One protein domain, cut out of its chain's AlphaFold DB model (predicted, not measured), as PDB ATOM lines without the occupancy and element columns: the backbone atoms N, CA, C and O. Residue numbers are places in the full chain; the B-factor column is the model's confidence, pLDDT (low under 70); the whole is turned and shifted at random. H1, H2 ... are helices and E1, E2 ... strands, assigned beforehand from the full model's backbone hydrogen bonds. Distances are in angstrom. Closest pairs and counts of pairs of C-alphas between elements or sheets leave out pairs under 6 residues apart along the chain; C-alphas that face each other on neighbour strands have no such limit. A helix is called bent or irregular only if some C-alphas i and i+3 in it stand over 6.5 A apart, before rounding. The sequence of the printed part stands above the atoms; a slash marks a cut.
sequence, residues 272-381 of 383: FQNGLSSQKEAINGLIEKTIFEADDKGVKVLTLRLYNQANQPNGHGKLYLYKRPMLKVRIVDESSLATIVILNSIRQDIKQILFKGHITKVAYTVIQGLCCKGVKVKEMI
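AT A GLANCE: This is residues 272 to 381 of the 383 residues of an uncharacterized protein of Vanilla planifolia (UniProt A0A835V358). Two lobes stand at opposite ends of a loose model, joined by helix H6: one lobe is a small sheet of two parallel strands, E3 and E4, with H7 over one face and H6 packed on H7; the other is a second two-stranded parallel sheet, E1 and E2, with the long helix H2 along one side and the short helices H3, H4 and H5 in the same lobe. H6 runs on from the end of E2 to H7, and the short helix H1 lies beyond the first end of H2. The printed part has 110 residues, with seven named helices and four named strands in the order H1 H2 E1 H3 H4 H5 E2 H6 E3 H7 E4, and its class is mixed, helices and strands. The whole is loose, with a radius of gyration of the C-alphas of 16.9 A, and the C-alphas span 47 by 34 by 19 A.

IN THESE COORDINATES: Strand E3 is residues 352 to 356, 13.4 A from first to last C-alpha, and E4 is residues 376 to 380, 13.0 A, ending with C-alpha 380 at (253.006, 200.143, 189.662). Between them in the chain is H7, residues 361 to 372, 16.6 A long. H6, residues 334 to 345, is 16.7 A long and begins with C-alpha 334 at (273.593, 188.078, 197.848). E1 is residues 301 to 304, 10.0 A, and E2 is residues 330 to 333, 9.9 A. H2, residues 277 to 296, is the longest helix at 28.6 A, with C-alpha 277 at (292.031, 189.355, 179.456). The short helices are H1, residues 272 to 275, H3, residues 306 to 309, H4, residues 311 to 314, and H5, residues 318 to 323, which is 8.7 A long. H1 is only just irregular: C-alphas 272 and 275 are 6.7 A apart.

HOW THE PARTS SIT: E3 and E4 are parallel neighbours at 30 degrees, with N 355 and O 378 2.8 A apart and N 378 and O 353 2.8 A apart, within hydrogen-bond range. With H7 they form a strand-helix-strand unit, two parallel neighbour strands with a helix between them in the chain, and its crossover is right-handed. The closest C-alphas of H7 and E4, those of Ile 367 and Val 377, are 6.6 A apart, and H7 and E3 are near each other, with 8 pairs of C-alphas within 10 A. H6 and H7 touch at a steep tilt of 44 degrees and run the same way; their closest C-alphas, those of Thr 339 and Val 366, are 5.0 A apart. H6 follows E2 with no residue between them, a tight link. E1 and E2 are parallel at 34 degrees, with N 304 and O 332 2.8 A apart, within hydrogen-bond range; with H3, H4 and H5 between them in the chain they form a second strand-helix-strand unit. The closest C-alphas of H2 and E1, those of Ile 291 and Leu 302, are 7.5 A apart. H2, with residues 280 to 284 alone, only just touches H4, with 3 pairs of C-alphas within 8 A, the closest those of Lys 280 and Pro 313 at 6.6 A. H2 and H5 are close but not clearly touching and about perpendicular at 74 degrees, the closest C-alphas being those of Glu 288 and Tyr 320 at 6.4 A. H2 and H7 are apart. In H2, H5, H6 and H7 every O i to N i+4 pair is within hydrogen-bond range; H1, H3 and H4 are too short for such a pair.

THE WHOLE: The C-alphas of Ser 278 and Asp 349, the two farthest apart, are 51.6 A from each other. The printed part has no cut. No link is long; those from H5 to E2 and from H6 to E3 are short, with 6 residues each. The mean pLDDT of the printed part is 73.4, and 34 residues are under 70, among them 272 to 283 and 303 to 314.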
ATOM      1  N   PHE A 272     291.661 197.932 189.211       41.22
ATOM      2  CA  PHE A 272     292.368 198.328 187.982       41.22
ATOM      3  C   PHE A 272     292.915 197.154 187.147       41.22
ATOM      4  O   PHE A 272     293.197 197.317 185.963       41.22
ATOM      5  N   GLN A 273     293.035 195.958 187.730       38.06
ATOM      6  CA  GLN A 273     293.570 194.768 187.053       38.06
ATOM      7  C   GLN A 273     292.541 194.047 186.159       38.06
ATOM      8  O   GLN A 273     292.910 193.268 185.282       38.06
ATOM      9  N   ASN A 274     291.246 194.347 186.303       41.81
ATOM     10  CA  ASN A 274     290.170 193.636 185.594       41.81
ATOM     11  C   ASN A 274     290.023 193.997 184.099       41.81
ATOM     12  O   ASN A 274     289.176 193.419 183.415       41.81
ATOM     13  N   GLY A 275     290.823 194.939 183.585       43.75
ATOM     14  CA  GLY A 275     290.849 195.299 182.161       43.75
ATOM     15  C   GLY A 275     291.613 194.311 181.269       43.75
ATOM     16  O   GLY A 275     291.359 194.261 180.069       43.75
ATOM     17  N   LEU A 276     292.523 193.507 181.835       51.66
ATOM     18  CA  LEU A 276     293.387 192.588 181.086       51.66
ATOM     19  C   LEU A 276     292.765 191.185 180.983       51.66
ATOM     20  O   LEU A 276     292.465 190.551 181.996       51.66
ATOM     21  N   SER A 277     292.617 190.675 179.756       53.69
ATOM     22  CA  SER A 277     292.031 189.355 179.456       53.69
ATOM     23  C   SER A 277     292.734 188.206 180.186       53.69
ATOM     24  O   SER A 277     292.086 187.447 180.904       53.69
ATOM     25  N   SER A 278     294.064 188.144 180.111       56.06
ATOM     26  CA  SER A 278     294.878 187.107 180.764       56.06
ATOM     27  C   SER A 278     294.734 187.082 182.293       56.06
ATOM     28  O   SER A 278     294.782 186.023 182.920       56.06
ATOM     29  N   GLN A 279     294.498 188.236 182.927       55.12
ATOM     30  CA  GLN A 279     294.277 188.306 184.376       55.12
ATOM     31  C   GLN A 279     292.866 187.837 184.756       55.12
ATOM     32  O   GLN A 279     292.687 187.211 185.802       55.12
ATOM     33  N   LYS A 280     291.881 188.066 183.882       61.25
ATOM     34  CA  LYS A 280     290.490 187.601 184.008       61.25
ATOM     35  C   LYS A 280     290.387 186.073 183.946       61.25
ATOM     36  O   LYS A 280     289.645 185.478 184.725       61.25
ATOM     37  N   GLU A 281     291.166 185.444 183.070       67.94
ATOM     38  CA  GLU A 281     291.283 183.984 182.957       67.94
ATOM     39  C   GLU A 281     291.907 183.371 184.215       67.94
ATOM     40  O   GLU A 281     291.327 182.458 184.803       67.94
ATOM     41  N   ALA A 282     293.020 183.934 184.701       62.34
ATOM     42  CA  ALA A 282     293.657 183.498 185.945       62.34
ATOM     43  C   ALA A 282     292.733 183.637 187.175       62.34
ATOM     44  O   ALA A 282     292.719 182.765 188.043       62.34
ATOM     45  N   ILE A 283     291.932 184.709 187.244       60.44
ATOM     46  CA  ILE A 283     290.919 184.905 188.295       60.44
ATOM     47  C   ILE A 283     289.816 183.843 188.192       60.44
ATOM     48  O   ILE A 283     289.503 183.196 189.192       60.44
ATOM     49  N   ASN A 284     289.257 183.622 186.998       73.12
ATOM     50  CA  ASN A 284     288.216 182.612 186.792       73.12
ATOM     51  C   ASN A 284     288.715 181.198 187.134       73.12
ATOM     52  O   ASN A 284     288.003 180.475 187.823       73.12
ATOM     53  N   GLY A 285     289.941 180.827 186.749       72.31
ATOM     54  CA  GLY A 285     290.536 179.528 187.094       72.31
ATOM     55  C   GLY A 285     290.767 179.326 188.599       72.31
ATOM     56  O   GLY A 285     290.592 178.220 189.110       72.31
ATOM     57  N   LEU A 286     291.098 180.387 189.345       66.69
ATOM     58  CA  LEU A 286     291.264 180.308 190.801       66.69
ATOM     59  C   LEU A 286     289.918 180.171 191.538       66.69
ATOM     60  O   LEU A 286     289.813 179.406 192.501       66.69
ATOM     61  N   ILE A 287     288.875 180.862 191.066       71.44
ATOM     62  CA  ILE A 287     287.501 180.715 191.580       71.44
ATOM     63  C   ILE A 287     286.941 179.326 191.233       71.44
ATOM     64  O   ILE A 287     286.302 178.693 192.065       71.44
ATOM     65  N   GLU A 288     287.216 178.823 190.032       79.38
ATOM     66  CA  GLU A 288     286.841 177.479 189.587       79.38
ATOM     67  C   GLU A 288     287.470 176.395 190.466       79.38
ATOM     68  O   GLU A 288     286.748 175.564 191.017       79.38
ATOM     69  N   LYS A 289     288.788 176.473 190.709       73.38
ATOM     70  CA  LYS A 289     289.478 175.587 191.659       73.38
ATOM     71  C   LYS A 289     288.854 175.666 193.057       73.38
ATOM     72  O   LYS A 289     288.610 174.631 193.663       73.38
ATOM     73  N   THR A 290     288.552 176.873 193.540       69.38
ATOM     74  CA  THR A 290     287.886 177.098 194.837       69.38
ATOM     75  C   THR A 290     286.521 176.407 194.915       69.38
ATOM     76  O   THR A 290     286.205 175.775 195.919       69.38
ATOM     77  N   ILE A 291     285.706 176.509 193.860       77.06
ATOM     78  CA  ILE A 291     284.375 175.892 193.804       77.06
ATOM     79  C   ILE A 291     284.482 174.368 193.768       77.06
ATOM     80  O   ILE A 291     283.705 173.698 194.442       77.06
ATOM     81  N   PHE A 292     285.444 173.816 193.027       81.25
ATOM     82  CA  PHE A 292     285.646 172.367 192.951       81.25
ATOM     83  C   PHE A 292     286.183 171.814 194.276       81.25
ATOM     84  O   PHE A 292     285.638 170.845 194.790       81.25
ATOM     85  N   GLU A 293     287.153 172.486 194.901       73.00
ATOM     86  CA  GLU A 293     287.667 172.108 196.222       73.00
ATOM     87  C   GLU A 293     286.576 172.173 197.308       73.00
ATOM     88  O   GLU A 293     286.539 171.326 198.199       73.00
ATOM     89  N   ALA A 294     285.647 173.131 197.219       68.12
ATOM     90  CA  ALA A 294     284.474 173.193 198.090       68.12
ATOM     91  C   ALA A 294     283.468 172.055 197.813       68.12
ATOM     92  O   ALA A 294     282.936 171.472 198.759       68.12
ATOM     93  N   ASP A 295     283.227 171.712 196.544       79.12
ATOM     94  CA  ASP A 295     282.361 170.595 196.138       79.12
ATOM     95  C   ASP A 295     282.889 169.247 196.649       79.12
ATOM     96  O   ASP A 295     282.154 168.456 197.244       79.12
ATOM     97  N   ASP A 296     284.193 169.025 196.475       76.62
ATOM     98  CA  ASP A 296     284.892 167.802 196.866       76.62
ATOM     99  C   ASP A 296     285.012 167.692 198.403       76.62
ATOM    100  O   ASP A 296     284.911 166.595 198.954       76.62
ATOM    101  N   LYS A 297     285.092 168.826 199.121       70.12
ATOM    102  CA  LYS A 297     284.961 168.914 200.594       70.12
ATOM    103  C   LYS A 297     283.508 168.840 201.105       70.12
ATOM    104  O   LYS A 297     283.279 168.967 202.307       70.12
ATOM    105  N   GLY A 298     282.515 168.644 200.233       72.69
ATOM    106  CA  GLY A 298     281.109 168.469 200.620       72.69
ATOM    107  C   GLY A 298     280.404 169.741 201.114       72.69
ATOM    108  O   GLY A 298     279.390 169.657 201.818       72.69
ATOM    109  N   VAL A 299     280.913 170.926 200.764       63.75
ATOM    110  CA  VAL A 299     280.301 172.215 201.117       63.75
ATOM    111  C   VAL A 299     278.926 172.328 200.453       63.75
ATOM    112  O   VAL A 299     278.787 172.221 199.240       63.75
ATOM    113  N   LYS A 300     277.875 172.572 201.245       65.56
ATOM    114  CA  LYS A 300     276.488 172.588 200.735       65.56
ATOM    115  C   LYS A 300     276.125 173.864 199.966       65.56
ATOM    116  O   LYS A 300     275.267 173.816 199.087       65.56
ATOM    117  N   VAL A 301     276.731 174.999 200.315       66.75
ATOM    118  CA  VAL A 301     276.428 176.332 199.763       66.75
ATOM    119  C   VAL A 301     277.713 177.158 199.689       66.75
ATOM    120  O   VAL A 301     278.449 177.214 200.671       66.75
ATOM    121  N   LEU A 302     277.959 177.820 198.557       70.06
ATOM    122  CA  LEU A 302     279.102 178.710 198.332       70.06
ATOM    123  C   LEU A 302     278.606 180.058 197.802       70.06
ATOM    124  O   LEU A 302     277.925 180.116 196.778       70.06
ATOM    125  N   THR A 303     278.952 181.146 198.493       68.00
ATOM    126  CA  THR A 303     278.414 182.485 198.204       68.00
ATOM    127  C   THR A 303     279.386 183.328 197.383       68.00
ATOM    128  O   THR A 303     280.445 183.722 197.871       68.00
ATOM    129  N   LEU A 304     278.998 183.691 196.161       68.06
ATOM    130  CA  LEU A 304     279.704 184.665 195.334       68.06
ATOM    131  C   LEU A 304     279.339 186.098 195.754       68.06
ATOM    132  O   LEU A 304     278.173 186.505 195.771       68.06
ATOM    133  N   ARG A 305     280.364 186.879 196.106       60.00
ATOM    134  CA  ARG A 305     280.247 188.266 196.587       60.00
ATOM    135  C   ARG A 305     280.990 189.239 195.668       60.00
ATOM    136  O   ARG A 305     281.872 188.830 194.908       60.00
ATOM    137  N   LEU A 306     280.631 190.522 195.748       57.88
ATOM    138  CA  LEU A 306     281.287 191.628 195.036       57.88
ATOM    139  C   LEU A 306     281.387 191.376 193.514       57.88
ATOM    140  O   LEU A 306     280.380 191.093 192.873       57.88
ATOM    141  N   TYR A 307     282.581 191.454 192.918       50.06
ATOM    142  CA  TYR A 307     282.785 191.393 191.461       50.06
ATOM    143  C   TYR A 307     282.282 190.086 190.803       50.06
ATOM    144  O   TYR A 307     281.923 190.079 189.629       50.06
ATOM    145  N   ASN A 308     282.151 188.998 191.573       54.56
ATOM    146  CA  ASN A 308     281.582 187.725 191.103       54.56
ATOM    147  C   ASN A 308     280.045 187.722 190.995       54.56
ATOM    148  O   ASN A 308     279.457 186.718 190.606       54.56
ATOM    149  N   GLN A 309     279.384 188.831 191.335       48.38
ATOM    150  CA  GLN A 309     277.939 189.023 191.190       48.38
ATOM    151  C   GLN A 309     277.537 189.713 189.884       48.38
ATOM    152  O   GLN A 309     276.342 189.932 189.670       48.38
ATOM    153  N   ALA A 310     278.511 190.095 189.059       55.06
ATOM    154  CA  ALA A 310     278.304 190.743 187.774       55.06
ATOM    155  C   ALA A 310     278.408 189.735 186.619       55.06
ATOM    156  O   ALA A 310     279.031 188.675 186.721       55.06
ATOM    157  N   ASN A 311     277.791 190.074 185.483       58.00
ATOM    158  CA  ASN A 311     277.723 189.188 184.316       58.00
ATOM    159  C   ASN A 311     279.110 188.859 183.725       58.00
ATOM    160  O   ASN A 311     279.296 187.805 183.126       58.00
ATOM    161  N   GLN A 312     280.111 189.704 183.979       53.78
ATOM    162  CA  GLN A 312     281.530 189.373 183.838       53.78
ATOM    163  C   GLN A 312     282.201 189.503 185.217       53.78
ATOM    164  O   GLN A 312     281.845 190.432 185.937       53.78
ATOM    165  N   PRO A 313     283.154 188.620 185.581       55.59
ATOM    166  CA  PRO A 313     283.922 187.753 184.682       55.59
ATOM    167  C   PRO A 313     283.339 186.347 184.456       55.59
ATOM    168  O   PRO A 313     283.846 185.643 183.587       55.59
ATOM    169  N   ASN A 314     282.301 185.937 185.196       63.19
ATOM    170  CA  ASN A 314     281.856 184.533 185.264       63.19
ATOM    171  C   ASN A 314     280.327 184.315 185.271       63.19
ATOM    172  O   ASN A 314     279.857 183.234 185.637       63.19
ATOM    173  N   GLY A 315     279.537 185.314 184.865       70.50
ATOM    174  CA  GLY A 315     278.088 185.159 184.713       70.50
ATOM    175  C   GLY A 315     277.357 184.830 186.016       70.50
ATOM    176  O   GLY A 315     276.453 183.999 185.999       70.50
ATOM    177  N   HIS A 316     277.758 185.430 187.144       70.38
ATOM    178  CA  HIS A 316     277.220 185.132 188.483       70.38
ATOM    179  C   HIS A 316     277.468 183.665 188.894       70.38
ATOM    180  O   HIS A 316     276.623 183.018 189.509       70.38
ATOM    181  N   GLY A 317     278.599 183.099 188.470       72.38
ATOM    182  CA  GLY A 317     278.932 181.688 188.666       72.38
ATOM    183  C   GLY A 317     278.328 180.709 187.654       72.38
ATOM    184  O   GLY A 317     278.715 179.539 187.666       72.38
ATOM    185  N   LYS A 318     277.462 181.152 186.725       76.50
ATOM    186  CA  LYS A 318     276.946 180.297 185.632       76.50
ATOM    187  C   LYS A 318     278.064 179.669 184.798       76.50
ATOM    188  O   LYS A 318     277.904 178.543 184.342       76.50
ATOM    189  N   LEU A 319     279.204 180.354 184.648       81.75
ATOM    190  CA  LEU A 319     280.398 179.813 183.986       81.75
ATOM    191  C   LEU A 319     280.811 178.450 184.571       81.75
ATOM    192  O   LEU A 319     281.084 177.517 183.823       81.75
ATOM    193  N   TYR A 320     280.809 178.314 185.898       82.50
ATOM    194  CA  TYR A 320     281.245 177.091 186.578       82.50
ATOM    195  C   TYR A 320     280.185 175.986 186.507       82.50
ATOM    196  O   TYR A 320     280.539 174.819 186.363       82.50
ATOM    197  N   LEU A 321     278.895 176.350 186.497       81.12
ATOM    198  CA  LEU A 321     277.793 175.414 186.239       81.12
ATOM    199  C   LEU A 321     277.843 174.840 184.812       81.12
ATOM    200  O   LEU A 321     277.544 173.665 184.622       81.12
ATOM    201  N   TYR A 322     278.256 175.630 183.812       83.19
ATOM    202  CA  TYR A 322     278.490 175.113 182.458       83.19
ATOM    203  C   TYR A 322     279.721 174.200 182.376       83.19
ATOM    204  O   TYR A 322     279.697 173.233 181.618       83.19
ATOM    205  N   LYS A 323     280.781 174.477 183.150       81.75
ATOM    206  CA  LYS A 323     282.009 173.664 183.159       81.75
ATOM    207  C   LYS A 323     281.887 172.344 183.931       81.75
ATOM    208  O   LYS A 323     282.430 171.340 183.484       81.75
ATOM    209  N   ARG A 324     281.181 172.321 185.068       82.81
ATOM    210  CA  ARG A 324     280.920 171.113 185.877       82.81
ATOM    211  C   ARG A 324     279.416 171.038 186.205       82.81
ATOM    212  O   ARG A 324     279.010 171.442 187.291       82.81
ATOM    213  N   PRO A 325     278.571 170.502 185.298       83.19
ATOM    214  CA  PRO A 325     277.113 170.454 185.487       83.19
ATOM    215  C   PRO A 325     276.622 169.625 186.686       83.19
ATOM    216  O   PRO A 325     275.457 169.729 187.056       83.19
ATOM    217  N   MET A 326     277.489 168.804 187.289       84.94
ATOM    218  CA  MET A 326     277.188 167.947 188.446       84.94
ATOM    219  C   MET A 326     277.843 168.433 189.756       84.94
ATOM    220  O   MET A 326     278.202 167.622 190.608       84.94
ATOM    221  N   LEU A 327     278.007 169.751 189.928       82.25
ATOM    222  CA  LEU A 327     278.338 170.337 191.234       82.25
ATOM    223  C   LEU A 327     277.215 170.054 192.250       82.25
ATOM    224  O   LEU A 327     276.041 170.322 191.993       82.25
ATOM    225  N   LYS A 328     277.589 169.538 193.421       83.44
ATOM    226  CA  LYS A 328     276.727 169.323 194.596       83.44
ATOM    227  C   LYS A 328     276.624 170.606 195.431       83.44
ATOM    228  O   LYS A 328     275.575 170.876 196.022       83.44
ATOM    229  N   VAL A 329     277.698 171.400 195.468       77.62
ATOM    230  CA  VAL A 329     277.765 172.717 196.110       77.62
ATOM    231  C   VAL A 329     276.842 173.713 195.411       77.62
ATOM    232  O   VAL A 329     276.943 173.977 194.212       77.62
ATOM    233  N   ARG A 330     275.924 174.316 196.174       78.12
ATOM    234  CA  ARG A 330     275.008 175.332 195.645       78.12
ATOM    235  C   ARG A 330     275.712 176.682 195.576       78.12
ATOM    236  O   ARG A 330     275.873 177.347 196.598       78.12
ATOM    237  N   ILE A 331     276.104 177.089 194.372       78.00
ATOM    238  CA  ILE A 331     276.570 178.455 194.112       78.00
ATOM    239  C   ILE A 331     275.379 179.411 194.281       78.00
ATOM    240  O   ILE A 331     274.349 179.242 193.630       78.00
ATOM    241  N   VAL A 332     275.519 180.406 195.154       73.69
ATOM    242  CA  VAL A 332     274.514 181.452 195.418       73.69
ATOM    243  C   VAL A 332     275.166 182.832 195.421       73.69
ATOM    244  O   VAL A 332     276.382 182.947 195.557       73.69
ATOM    245  N   ASP A 333     274.375 183.896 195.318       72.38
ATOM    246  CA  ASP A 333     274.839 185.273 195.521       72.38
ATOM    247  C   ASP A 333     273.961 186.036 196.531       72.38
ATOM    248  O   ASP A 333     272.951 185.531 197.027       72.38
ATOM    249  N   GLU A 334     274.342 187.271 196.869       64.88
ATOM    250  CA  GLU A 334     273.593 188.078 197.848       64.88
ATOM    251  C   GLU A 334     272.194 188.463 197.344       64.88
ATOM    252  O   GLU A 334     271.267 188.593 198.142       64.88
ATOM    253  N   SER A 335     272.001 188.565 196.023       70.50
ATOM    254  CA  SER A 335     270.680 188.768 195.414       70.50
ATOM    255  C   SER A 335     269.770 187.554 195.626       70.50
ATOM    256  O   SER A 335     268.587 187.718 195.925       70.50
ATOM    257  N   SER A 336     270.326 186.343 195.551       73.12
ATOM    258  CA  SER A 336     269.641 185.082 195.850       73.12
ATOM    259  C   SER A 336     269.211 185.018 197.320       73.12
ATOM    260  O   SER A 336     268.074 184.651 197.615       73.12
ATOM    261  N   LEU A 337     270.075 185.443 198.250       68.44
ATOM    262  CA  LEU A 337     269.744 185.497 199.678       68.44
ATOM    263  C   LEU A 337     268.652 186.539 199.979       68.44
ATOM    264  O   LEU A 337     267.669 186.211 200.641       68.44
ATOM    265  N   ALA A 338     268.782 187.761 199.452       72.56
ATOM    266  CA  ALA A 338     267.764 188.807 199.595       72.56
ATOM    267  C   ALA A 338     266.405 188.358 199.026       72.56
ATOM    268  O   ALA A 338     265.366 188.562 199.651       72.56
ATOM    269  N   THR A 339     266.429 187.664 197.885       80.94
ATOM    270  CA  THR A 339     265.247 187.052 197.267       80.94
ATOM    271  C   THR A 339     264.583 186.043 198.201       80.94
ATOM    272  O   THR A 339     263.386 186.147 198.448       80.94
ATOM    273  N   ILE A 340     265.340 185.104 198.780       77.00
ATOM    274  CA  ILE A 340     264.801 184.094 199.710       77.00
ATOM    275  C   ILE A 340     264.172 184.746 200.951       77.00
ATOM    276  O   ILE A 340     263.098 184.323 201.376       77.00
ATOM    277  N   VAL A 341     264.793 185.791 201.512       78.50
ATOM    278  CA  VAL A 341     264.240 186.533 202.659       78.50
ATOM    279  C   VAL A 341     262.898 187.178 202.300       78.50
ATOM    280  O   VAL A 341     261.908 186.957 202.998       78.50
ATOM    281  N   ILE A 342     262.828 187.907 201.182       81.81
ATOM    282  CA  ILE A 342     261.596 188.575 200.734       81.81
ATOM    283  C   ILE A 342     260.495 187.543 200.445       81.81
ATOM    284  O   ILE A 342     259.391 187.659 200.977       81.81
ATOM    285  N   LEU A 343     260.808 186.473 199.707       82.38
ATOM    286  CA  LEU A 343     259.864 185.393 199.396       82.38
ATOM    287  C   LEU A 343     259.328 184.655 200.631       82.38
ATOM    288  O   LEU A 343     258.292 183.999 200.513       82.38
ATOM    289  N   ASN A 344     260.013 184.719 201.774       82.38
ATOM    290  CA  ASN A 344     259.600 184.067 203.020       82.38
ATOM    291  C   ASN A 344     258.944 185.029 204.027       82.38
ATOM    292  O   ASN A 344     258.207 184.569 204.891       82.38
ATOM    293  N   SER A 345     259.146 186.346 203.893       83.25
ATOM    294  CA  SER A 345     258.368 187.368 204.619       83.25
ATOM    295  C   SER A 345     256.928 187.532 204.108       83.25
ATOM    296  O   SER A 345     256.075 188.087 204.799       83.25
ATOM    297  N   ILE A 346     256.644 187.043 202.899       83.25
ATOM    298  CA  ILE A 346     255.339 187.136 202.237       83.25
ATOM    299  C   ILE A 346     254.469 185.937 202.635       83.25
ATOM    300  O   ILE A 346     254.881 184.783 202.488       83.25
ATOM    301  N   ARG A 347     253.248 186.205 203.121       81.12
ATOM    302  CA  ARG A 347     252.294 185.158 203.526       81.12
ATOM    303  C   ARG A 347     251.846 184.304 202.330       81.12
ATOM    304  O   ARG A 347     251.667 184.811 201.225       81.12
ATOM    305  N   GLN A 348     251.604 183.013 202.564       80.88
ATOM    306  CA  GLN A 348     251.285 182.026 201.514       80.88
ATOM    307  C   GLN A 348     249.875 182.179 200.896       80.88
ATOM    308  O   GLN A 348     249.595 181.653 199.811       80.88
ATOM    309  N   ASP A 349     248.975 182.899 201.567       85.69
ATOM    310  CA  ASP A 349     247.623 183.189 201.083       85.69
ATOM    311  C   ASP A 349     247.598 184.273 199.990       85.69
ATOM    312  O   ASP A 349     246.714 184.253 199.134       85.69
ATOM    313  N   ILE A 350     248.593 185.166 199.958       86.50
ATOM    314  CA  ILE A 350     248.640 186.314 199.043       86.50
ATOM    315  C   ILE A 350     248.788 185.842 197.588       86.50
ATOM    316  O   ILE A 350     249.802 185.264 197.203       86.50
ATOM    317  N   LYS A 351     247.774 186.114 196.752       88.88
ATOM    318  CA  LYS A 351     247.752 185.727 195.322       88.88
ATOM    319  C   LYS A 351     248.129 186.845 194.349       88.88
ATOM    320  O   LYS A 351     248.397 186.557 193.184       88.88
ATOM    321  N   GLN A 352     248.152 188.101 194.798       89.50
ATOM    322  CA  GLN A 352     248.560 189.256 193.992       89.50
ATOM    323  C   GLN A 352     249.457 190.183 194.816       89.50
ATOM    324  O   GLN A 352     249.167 190.420 195.986       89.50
ATOM    325  N   ILE A 353     250.521 190.712 194.209       87.81
ATOM    326  CA  ILE A 353     251.436 191.686 194.826       87.81
ATOM    327  C   ILE A 353     251.692 192.825 193.845       87.81
ATOM    328  O   ILE A 353     251.820 192.594 192.645       87.81
ATOM    329  N   LEU A 354     251.782 194.045 194.368       88.88
ATOM    330  CA  LEU A 354     252.146 195.235 193.611       88.88
ATOM    331  C   LEU A 354     253.632 195.548 193.842       88.88
ATOM    332  O   LEU A 354     254.046 195.795 194.974       88.88
ATOM    333  N   PHE A 355     254.435 195.506 192.783       84.25
ATOM    334  CA  PHE A 355     255.836 195.916 192.800       84.25
ATOM    335  C   PHE A 355     255.951 197.417 192.493       84.25
ATOM    336  O   PHE A 355     255.254 197.924 191.617       84.25
ATOM    337  N   LYS A 356     256.825 198.124 193.220       84.31
ATOM    338  CA  LYS A 356     257.035 199.575 193.112       84.31
ATOM    339  C   LYS A 356     258.533 199.881 193.068       84.31
ATOM    340  O   LYS A 356     259.260 199.475 193.974       84.31
ATOM    341  N   GLY A 357     258.967 200.646 192.067       77.25
ATOM    342  CA  GLY A 357     260.368 201.028 191.847       77.25
ATOM    343  C   GLY A 357     260.990 200.336 190.630       77.25
ATOM    344  O   GLY A 357     260.318 199.613 189.908       77.25
ATOM    345  N   HIS A 358     262.281 200.566 190.381       78.44
ATOM    346  CA  HIS A 358     262.950 200.053 189.180       78.44
ATOM    347  C   HIS A 358     263.262 198.547 189.250       78.44
ATOM    348  O   HIS A 358     263.629 198.014 190.304       78.44
ATOM    349  N   ILE A 359     263.224 197.877 188.092       79.25
ATOM    350  CA  ILE A 359     263.579 196.456 187.932       79.25
ATOM    351  C   ILE A 359     265.105 196.270 188.035       79.25
ATOM    352  O   ILE A 359     265.831 196.118 187.055       79.25
ATOM    353  N   THR A 360     265.611 196.286 189.267       78.56
ATOM    354  CA  THR A 360     266.989 195.891 189.594       78.56
ATOM    355  C   THR A 360     267.181 194.374 189.480       78.56
ATOM    356  O   THR A 360     266.220 193.606 189.465       78.56
ATOM    357  N   LYS A 361     268.439 193.907 189.511       75.81
ATOM    358  CA  LYS A 361     268.785 192.475 189.613       75.81
ATOM    359  C   LYS A 361     268.014 191.752 190.731       75.81
ATOM    360  O   LYS A 361     267.521 190.653 190.506       75.81
ATOM    361  N   VAL A 362     267.912 192.369 191.914       79.12
ATOM    362  CA  VAL A 362     267.220 191.788 193.081       79.12
ATOM    363  C   VAL A 362     265.704 191.816 192.888       79.12
ATOM    364  O   VAL A 362     265.034 190.838 193.204       79.12
ATOM    365  N   ALA A 363     265.160 192.901 192.324       80.56
ATOM    366  CA  ALA A 363     263.745 192.969 191.976       80.56
ATOM    367  C   ALA A 363     263.367 191.869 190.975       80.56
ATOM    368  O   ALA A 363     262.419 191.132 191.219       80.56
ATOM    369  N   TYR A 364     264.148 191.685 189.906       82.75
ATOM    370  CA  TYR A 364     263.911 190.639 188.912       82.75
ATOM    371  C   TYR A 364     263.880 189.236 189.539       82.75
ATOM    372  O   TYR A 364     262.947 188.476 189.286       82.75
ATOM    373  N   THR A 365     264.844 188.891 190.404       81.94
ATOM    374  CA  THR A 365     264.865 187.573 191.063       81.94
ATOM    375  C   THR A 365     263.734 187.396 192.083       81.94
ATOM    376  O   THR A 365     263.188 186.298 192.189       81.94
ATOM    377  N   VAL A 366     263.310 188.463 192.773       83.44
ATOM    378  CA  VAL A 366     262.105 188.463 193.626       83.44
ATOM    379  C   VAL A 366     260.837 188.241 192.802       83.44
ATOM    380  O   VAL A 366     260.054 187.353 193.131       83.44
ATOM    381  N   ILE A 367     260.646 188.994 191.717       86.56
ATOM    382  CA  ILE A 367     259.480 188.893 190.828       86.56
ATOM    383  C   ILE A 367     259.409 187.490 190.216       86.56
ATOM    384  O   ILE A 367     258.367 186.840 190.286       86.56
ATOM    385  N   GLN A 368     260.529 186.975 189.700       84.19
ATOM    386  CA  GLN A 368     260.620 185.614 189.170       84.19
ATOM    387  C   GLN A 368     260.260 184.568 190.237       84.19
ATOM    388  O   GLN A 368     259.457 183.674 189.973       84.19
ATOM    389  N   GLY A 369     260.788 184.701 191.457       86.00
ATOM    390  CA  GLY A 369     260.474 183.805 192.571       86.00
ATOM    391  C   GLY A 369     259.011 183.860 193.029       86.00
ATOM    392  O   GLY A 369     258.456 182.830 193.409       86.00
ATOM    393  N   LEU A 370     258.366 185.029 192.956       86.62
ATOM    394  CA  LEU A 370     256.938 185.199 193.243       86.62
ATOM    395  C   LEU A 370     256.068 184.530 192.177       86.62
ATOM    396  O   LEU A 370     255.173 183.756 192.521       86.62
ATOM    397  N   CYS A 371     256.390 184.732 190.898       86.75
ATOM    398  CA  CYS A 371     255.729 184.044 189.792       86.75
ATOM    399  C   CYS A 371     255.892 182.515 189.897       86.75
ATOM    400  O   CYS A 371     254.922 181.784 189.708       86.75
ATOM    401  N   CYS A 372     257.068 182.015 190.298       83.44
ATOM    402  CA  CYS A 372     257.287 180.588 190.577       83.44
ATOM    403  C   CYS A 372     256.504 180.058 191.797       83.44
ATOM    404  O   CYS A 372     256.222 178.864 191.848       83.44
ATOM    405  N   LYS A 373     256.110 180.914 192.752       83.62
ATOM    406  CA  LYS A 373     255.154 180.581 193.831       83.62
ATOM    407  C   LYS A 373     253.678 180.732 193.408       83.62
ATOM    408  O   LYS A 373     252.792 180.565 194.241       83.62
ATOM    409  N   GLY A 374     253.393 181.060 192.145       85.19
ATOM    410  CA  GLY A 374     252.032 181.290 191.639       85.19
ATOM    411  C   GLY A 374     251.414 182.630 192.058       85.19
ATOM    412  O   GLY A 374     250.205 182.819 191.913       85.19
ATOM    413  N   VAL A 375     252.214 183.566 192.578       88.56
ATOM    414  CA  VAL A 375     251.764 184.915 192.952       88.56
ATOM    415  C   VAL A 375     251.809 185.812 191.716       88.56
ATOM    416  O   VAL A 375     252.856 185.955 191.088       88.56
ATOM    417  N   LYS A 376     250.688 186.453 191.369       88.81
ATOM    418  CA  LYS A 376     250.643 187.417 190.261       88.81
ATOM    419  C   LYS A 376     251.265 188.739 190.703       88.81
ATOM    420  O   LYS A 376     250.664 189.469 191.491       88.81
ATOM    421  N   VAL A 377     252.445 189.063 190.186       86.81
ATOM    422  CA  VAL A 377     253.032 190.395 190.367       86.81
ATOM    423  C   VAL A 377     252.434 191.356 189.340       86.81
ATOM    424  O   VAL A 377     252.394 191.053 188.151       86.81
ATOM    425  N   LYS A 378     251.968 192.511 189.812       86.38
ATOM    426  CA  LYS A 378     251.626 193.689 189.009       86.38
ATOM    427  C   LYS A 378     252.697 194.749 189.240       86.38
ATOM    428  O   LYS A 378     253.185 194.880 190.360       86.38
ATOM    429  N   GLU A 379     253.042 195.509 188.216       77.81
ATOM    430  CA  GLU A 379     253.918 196.673 188.346       77.81
ATOM    431  C   GLU A 379     253.074 197.926 188.609       77.81
ATOM    432  O   GLU A 379     252.013 198.095 188.008       77.81
ATOM    433  N   MET A 380     253.523 198.786 189.522       57.62
ATOM    434  CA  MET A 380     253.006 200.143 189.662       57.62
ATOM    435  C   MET A 380     254.018 201.111 189.068       57.62
ATOM    436  O   MET A 380     254.998 201.480 189.723       57.62
ATOM    437  N   ILE A 381     253.740 201.527 187.836       55.09
ATOM    438  CA  ILE A 381     254.344 202.719 187.254       55.09
ATOM    439  C   ILE A 381     253.942 203.893 188.155       55.09
ATOM    440  O   ILE A 381     252.760 204.095 188.434       55.09
TER     441      ILE A 381